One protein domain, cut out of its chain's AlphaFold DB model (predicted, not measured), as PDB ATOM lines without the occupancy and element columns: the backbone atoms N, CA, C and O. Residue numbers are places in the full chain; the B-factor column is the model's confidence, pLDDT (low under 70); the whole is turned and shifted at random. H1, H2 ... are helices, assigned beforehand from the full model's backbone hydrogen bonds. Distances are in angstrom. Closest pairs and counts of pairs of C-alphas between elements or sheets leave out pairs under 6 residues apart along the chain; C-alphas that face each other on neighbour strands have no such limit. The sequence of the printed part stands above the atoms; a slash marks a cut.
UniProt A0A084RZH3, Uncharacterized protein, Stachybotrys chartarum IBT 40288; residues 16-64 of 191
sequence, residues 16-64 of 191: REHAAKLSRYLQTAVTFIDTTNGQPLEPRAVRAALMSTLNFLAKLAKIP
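What this domain is: This is residues 16 to 64 of the 191 residues of an uncharacterized protein of Stachybotrys chartarum IBT 40288 (UniProt A0A084RZH3). Look for a helical hairpin: the longest helix, H1, runs one way, and after a loop H2 folds back beside it, the two spreading apart toward the loop. Residues 34 to 40 stick out at that end. The 49 printed residues hold two named helices, H1 then H2, and no named strand: all helix. The whole is loose, with a radius of gyration of the C-alphas of 12.8 A, a rod spanning 43 by 18 by 11 A.

How they stand to each other: H1, residues 16 to 35, touches H2, residues 43 to 60, with residues 18 to 26 alone, meeting residues 49 to 56; the closest C-alphas, of His 18 and Phe 56, are 7.1 A apart. They run opposite ways at a shallow tilt of 30 degrees. In both, every O i to N i+4 pair is within hydrogen-bond range.

Where its parts are: Find C-alpha 16 at (6.080, 5.580, 14.878); from there H1 runs 28.8 A to C-alpha 35. H2 runs 26.1 A from C-alpha 43 to C-alpha 60 at (11.832, 0.378, 9.150).

The domain as a whole: The C-alphas farthest apart, of Asn 37 and Pro 64, are 43.0 A apart. The printed part has no cut, and the link is short, 7 residues. Residues 38, 40, 61 and 64 have pLDDT under 70.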
ATOM      1  N   ARG A  16       6.954   4.433  15.205       73.81
ATOM      2  CA  ARG A  16       6.080   5.580  14.878       73.81
ATOM      3  C   ARG A  16       6.438   6.812  15.705       73.81
ATOM      4  O   ARG A  16       6.521   7.916  15.173       73.81
ATOM      5  N   GLU A  17       6.696   6.614  16.992       78.94
ATOM      6  CA  GLU A  17       7.105   7.693  17.895       78.94
ATOM      7  C   GLU A  17       8.502   8.219  17.548       78.94
ATOM      8  O   GLU A  17       8.729   9.430  17.566       78.94
ATOM      9  N   HIS A  18       9.427   7.331  17.164       81.75
ATOM     10  CA  HIS A  18      10.759   7.707  16.683       81.75
ATOM     11  C   HIS A  18      10.639   8.556  15.415       81.75
ATOM     12  O   HIS A  18      11.226   9.634  15.369       81.75
ATOM     13  N   ALA A  19       9.821   8.150  14.439       76.56
ATOM     14  CA  ALA A  19       9.589   8.898  13.200       76.56
ATOM     15  C   ALA A  19       9.073  10.321  13.463       76.56
ATOM     16  O   ALA A  19       9.602  11.295  12.923       76.56
ATOM     17  N   ALA A  20       8.064  10.450  14.328       78.88
ATOM     18  CA  ALA A  20       7.478  11.738  14.680       78.88
ATOM     19  C   ALA A  20       8.488  12.641  15.409       78.88
ATOM     20  O   ALA A  20       8.607  13.827  15.093       78.88
ATOM     21  N   LYS A  21       9.252  12.080  16.357       82.94
ATOM     22  CA  LYS A  21      10.261  12.826  17.124       82.94
ATOM     23  C   LYS A  21      11.448  13.241  16.253       82.94
ATOM     24  O   LYS A  21      11.899  14.377  16.356       82.94
ATOM     25  N   LEU A  22      11.903  12.359  15.362       82.56
ATOM     26  CA  LEU A  22      12.958  12.642  14.388       82.56
ATOM     27  C   LEU A  22      12.523  13.727  13.402       82.56
ATOM     28  O   LEU A  22      13.279  14.661  13.173       82.56
ATOM     29  N   SER A  23      11.297  13.654  12.877       78.56
ATOM     30  CA  SER A  23      10.764  14.664  11.952       78.56
ATOM     31  C   SER A  23      10.735  16.051  12.592       78.56
ATOM     32  O   SER A  23      11.215  17.011  11.996       78.56
ATOM     33  N   ARG A  24      10.258  16.153  13.840       83.44
ATOM     34  CA  ARG A  24      10.280  17.414  14.601       83.44
ATOM     35  C   ARG A  24      11.702  17.910  14.841       83.44
ATOM     36  O   ARG A  24      11.982  19.079  14.616       83.44
ATOM     37  N   TYR A  25      12.604  17.021  15.256       83.31
ATOM     38  CA  TYR A  25      14.000  17.374  15.503       83.31
ATOM     39  C   TYR A  25      14.703  17.883  14.238       83.31
ATOM     40  O   TYR A  25      15.387  18.902  14.286       83.31
ATOM     41  N   LEU A  26      14.488  17.225  13.095       81.81
ATOM     42  CA  LEU A  26      15.036  17.648  11.806       81.81
ATOM     43  C   LEU A  26      14.423  18.970  11.328       81.81
ATOM     44  O   LEU A  26      15.153  19.811  10.822       81.81
ATOM     45  N   GLN A  27      13.127  19.210  11.539       81.12
ATOM     46  CA  GLN A  27      12.499  20.504  11.232       81.12
ATOM     47  C   GLN A  27      13.093  21.641  12.074       81.12
ATOM     48  O   GLN A  27      13.421  22.704  11.545       81.12
ATOM     49  N   THR A  28      13.296  21.417  13.375       81.75
ATOM     50  CA  THR A  28      13.983  22.377  14.252       81.75
ATOM     51  C   THR A  28      15.436  22.587  13.827       81.75
ATOM     52  O   THR A  28      15.923  23.710  13.841       81.75
ATOM     53  N   ALA A  29      16.133  21.533  13.402       79.69
ATOM     54  CA  ALA A  29      17.498  21.635  12.900       79.69
ATOM     55  C   ALA A  29      17.591  22.427  11.584       79.69
ATOM     56  O   ALA A  29      18.473  23.267  11.451       79.69
ATOM     57  N   VAL A  30      16.683  22.199  10.632       80.38
ATOM     58  CA  VAL A  30      16.646  22.928   9.351       80.38
ATOM     59  C   VAL A  30      16.351  24.407   9.583       80.38
ATOM     60  O   VAL A  30      17.114  25.255   9.138       80.38
ATOM     61  N   THR A  31      15.324  24.724  10.377       81.44
ATOM     62  CA  THR A  31      15.005  26.119  10.734       81.44
ATOM     63  C   THR A  31      16.146  26.808  11.490       81.44
ATOM     64  O   THR A  31      16.403  27.995  11.288       81.44
ATOM     65  N   PHE A  32      16.878  26.070  12.327       78.94
ATOM     66  CA  PHE A  32      18.084  26.574  12.977       78.94
ATOM     67  C   PHE A  32      19.199  26.873  11.964       78.94
ATOM     68  O   PHE A  32      19.782  27.951  11.999       78.94
ATOM     69  N   ILE A  33      19.462  25.974  11.012       77.19
ATOM     70  CA  ILE A  33      20.450  26.210   9.950       77.19
ATOM     71  C   ILE A  33      20.081  27.455   9.132       77.19
ATOM     72  O   ILE A  33      20.920  28.342   8.973       77.19
ATOM     73  N   ASP A  34      18.828  27.566   8.694       78.75
ATOM     74  CA  ASP A  34      18.351  28.680   7.866       78.75
ATOM     75  C   ASP A  34      18.476  30.038   8.578       78.75
ATOM     76  O   ASP A  34      18.731  31.061   7.946       78.75
ATOM     77  N   THR A  35      18.350  30.056   9.908       78.38
ATOM     78  CA  THR A  35      18.462  31.282  10.719       78.38
ATOM     79  C   THR A  35      19.898  31.629  11.121       78.38
ATOM     80  O   THR A  35      20.177  32.777  11.468       78.38
ATOM     81  N   THR A  36      20.836  30.681  11.036       71.62
ATOM     82  CA  THR A  36      22.243  30.888  11.433       71.62
ATOM     83  C   THR A  36      23.109  31.635  10.408       71.62
ATOM     84  O   THR A  36      24.279  31.886  10.691       71.62
ATOM     85  N   ASN A  37      22.568  32.044   9.248       70.69
ATOM     86  CA  ASN A  37      23.227  32.923   8.260       70.69
ATOM     87  C   ASN A  37      24.696  32.546   7.939       70.69
ATOM     88  O   ASN A  37      25.575  33.406   7.874       70.69
ATOM     89  N   GLY A  38      24.984  31.250   7.759       66.69
ATOM     90  CA  GLY A  38      26.316  30.760   7.374       66.69
ATOM     91  C   GLY A  38      27.321  30.595   8.522       66.69
ATOM     92  O   GLY A  38      28.510  30.400   8.265       66.69
ATOM     93  N   GLN A  39      26.881  30.652   9.783       72.75
ATOM     94  CA  GLN A  39      27.745  30.341  10.924       72.75
ATOM     95  C   GLN A  39      28.133  28.847  10.973       72.75
ATOM     96  O   GLN A  39      27.328  27.983  10.621       72.75
ATOM     97  N   PRO A  40      29.351  28.511  11.443       67.44
ATOM     98  CA  PRO A  40      29.789  27.125  11.572       67.44
ATOM     99  C   PRO A  40      28.906  26.335  12.548       67.44
ATOM    100  O   PRO A  40      28.738  26.729  13.706       67.44
ATOM    101  N   LEU A  41      28.388  25.198  12.081       73.69
ATOM    102  CA  LEU A  41      27.569  24.271  12.862       73.69
ATOM    103  C   LEU A  41      28.440  23.331  13.702       73.69
ATOM    104  O   LEU A  41      29.571  23.019  13.337       73.69
ATOM    105  N   GLU A  42      27.887  22.842  14.811       79.12
ATOM    106  CA  GLU A  42      28.552  21.882  15.693       79.12
ATOM    107  C   GLU A  42      28.594  20.477  15.039       79.12
ATOM    108  O   GLU A  42      27.545  19.846  14.863       79.12
ATOM    109  N   PRO A  43      29.775  19.954  14.643       72.62
ATOM    110  CA  PRO A  43      29.855  18.734  13.833       72.62
ATOM    111  C   PRO A  43      29.385  17.459  14.549       72.62
ATOM    112  O   PRO A  43      28.911  16.520  13.900       72.62
ATOM    113  N   ARG A  44      29.511  17.386  15.882       74.62
ATOM    114  CA  ARG A  44      29.128  16.199  16.661       74.62
ATOM    115  C   ARG A  44      27.612  16.019  16.688       74.62
ATOM    116  O   ARG A  44      27.137  14.888  16.577       74.62
ATOM    117  N   ALA A  45      26.857  17.102  16.787       71.31
ATOM    118  CA  ALA A  45      25.408  17.076  16.825       71.31
ATOM    119  C   ALA A  45      24.800  16.760  15.452       71.31
ATOM    120  O   ALA A  45      23.879  15.945  15.368       71.31
ATOM    121  N   VAL A  46      25.382  17.281  14.366       75.38
ATOM    122  CA  VAL A  46      25.004  16.893  12.993       75.38
ATOM    123  C   VAL A  46      25.224  15.391  12.774       75.38
ATOM    124  O   VAL A  46      24.348  14.690  12.261       75.38
ATOM    125  N   ARG A  47      26.360  14.853  13.240       76.50
ATOM    126  CA  ARG A  47      26.636  13.409  13.193       76.50
ATOM    127  C   ARG A  47      25.619  12.596  14.002       76.50
ATOM    128  O   ARG A  47      25.190  11.540  13.540       76.50
ATOM    129  N   ALA A  48      25.219  13.066  15.183       75.31
ATOM    130  CA  ALA A  48      24.210  12.398  16.007       75.31
ATOM    131  C   ALA A  48      22.832  12.354  15.320       75.31
ATOM    132  O   ALA A  48      22.164  11.318  15.350       75.31
ATOM    133  N   ALA A  49      22.439  13.439  14.644       73.19
ATOM    134  CA  ALA A  49      21.213  13.496  13.852       73.19
ATOM    135  C   ALA A  49      21.233  12.468  12.707       73.19
ATOM    136  O   ALA A  49      20.300  11.676  12.576       73.19
ATOM    137  N   LEU A  50      22.328  12.413  11.937       73.88
ATOM    138  CA  LEU A  50      22.492  11.461  10.835       73.88
ATOM    139  C   LEU A  50      22.424  10.003  11.317       73.88
ATOM    140  O   LEU A  50      21.718   9.184  10.730       73.88
ATOM    141  N   MET A  51      23.109   9.684  12.418       76.25
ATOM    142  CA  MET A  51      23.087   8.341  13.006       76.25
ATOM    143  C   MET A  51      21.692   7.946  13.508       76.25
ATOM    144  O   MET A  51      21.301   6.789  13.361       76.25
ATOM    145  N   SER A  52      20.916   8.887  14.060       73.25
ATOM    146  CA  SER A  52      19.528   8.625  14.461       73.25
ATOM    147  C   SER A  52      18.634   8.308  13.260       73.25
ATOM    148  O   SER A  52      17.868   7.344  13.307       73.25
ATOM    149  N   THR A  53      18.781   9.055  12.161       74.06
ATOM    150  CA  THR A  53      18.058   8.801  10.907       74.06
ATOM    151  C   THR A  53      18.409   7.437  10.315       74.06
ATOM    152  O   THR A  53      17.511   6.680   9.948       74.06
ATOM    153  N   LEU A  54      19.695   7.072  10.284       71.75
ATOM    154  CA  LEU A  54      20.141   5.752   9.822       71.75
ATOM    155  C   LEU A  54      19.585   4.619  10.694       71.75
ATOM    156  O   LEU A  54      19.094   3.617  10.177       71.75
ATOM    157  N   ASN A  55      19.605   4.788  12.018       77.12
ATOM    158  CA  ASN A  55      19.035   3.813  12.947       77.12
ATOM    159  C   ASN A  55      17.517   3.657  12.753       77.12
ATOM    160  O   ASN A  55      16.989   2.550  12.831       77.12
ATOM    161  N   PHE A  56      16.805   4.747  12.462       77.06
ATOM    162  CA  PHE A  56      15.380   4.704  12.147       77.06
ATOM    163  C   PHE A  56      15.092   3.949  10.837       77.06
ATOM    164  O   PHE A  56      14.230   3.071  10.823       77.06
ATOM    165  N   LEU A  57      15.853   4.204   9.766       70.88
ATOM    166  CA  LEU A  57      15.735   3.463   8.501       70.88
ATOM    167  C   LEU A  57      16.003   1.962   8.684       70.88
ATOM    168  O   LEU A  57      15.258   1.132   8.169       70.88
ATOM    169  N   ALA A  58      17.007   1.602   9.486       73.00
ATOM    170  CA  ALA A  58      17.289   0.209   9.822       73.00
ATOM    171  C   ALA A  58      16.148  -0.457  10.615       73.00
ATOM    172  O   ALA A  58      15.913  -1.655  10.462       73.00
ATOM    173  N   LYS A  59      15.422   0.296  11.457       75.50
ATOM    174  CA  LYS A  59      14.209  -0.196  12.133       75.50
ATOM    175  C   LYS A  59      13.050  -0.391  11.151       75.50
ATOM    176  O   LYS A  59      12.346  -1.386  11.273       75.50
ATOM    177  N   LEU A  60      12.865   0.513  10.185       72.19
ATOM    178  CA  LEU A  60      11.832   0.378   9.150       72.19
ATOM    179  C   LEU A  60      12.075  -0.828   8.241       72.19
ATOM    180  O   LEU A  60      11.136  -1.555   7.948       72.19
ATOM    181  N   ALA A  61      13.328  -1.096   7.872       67.62
ATOM    182  CA  ALA A  61      13.694  -2.263   7.066       67.62
ATOM    183  C   ALA A  61      13.397  -3.611   7.757       67.62
ATOM    184  O   ALA A  61      13.356  -4.646   7.101       67.62
ATOM    185  N   LYS A  62      13.208  -3.608   9.084       72.56
ATOM    186  CA  LYS A  62      12.831  -4.790   9.875       72.56
ATOM    187  C   LYS A  62      11.320  -4.954  10.035       72.56
ATOM    188  O   LYS A  62      10.897  -5.949  10.619       72.56
ATOM    189  N   ILE A  63      10.514  -3.990   9.586       72.12
ATOM    190  CA  ILE A  63       9.060  -4.148   9.568       72.12
ATOM    191  C   ILE A  63       8.748  -5.139   8.442       72.12
ATOM    192  O   ILE A  63       9.130  -4.876   7.302       72.12
ATOM    193  N   PRO A  64       8.120  -6.287   8.742       67.88
ATOM    194  CA  PRO A  64       7.789  -7.254   7.712       67.88
ATOM    195  C   PRO A  64       6.807  -6.641   6.712       67.88
ATOM    196  O   PRO A  64       5.917  -5.875   7.091       67.88
TER     197      PRO A  64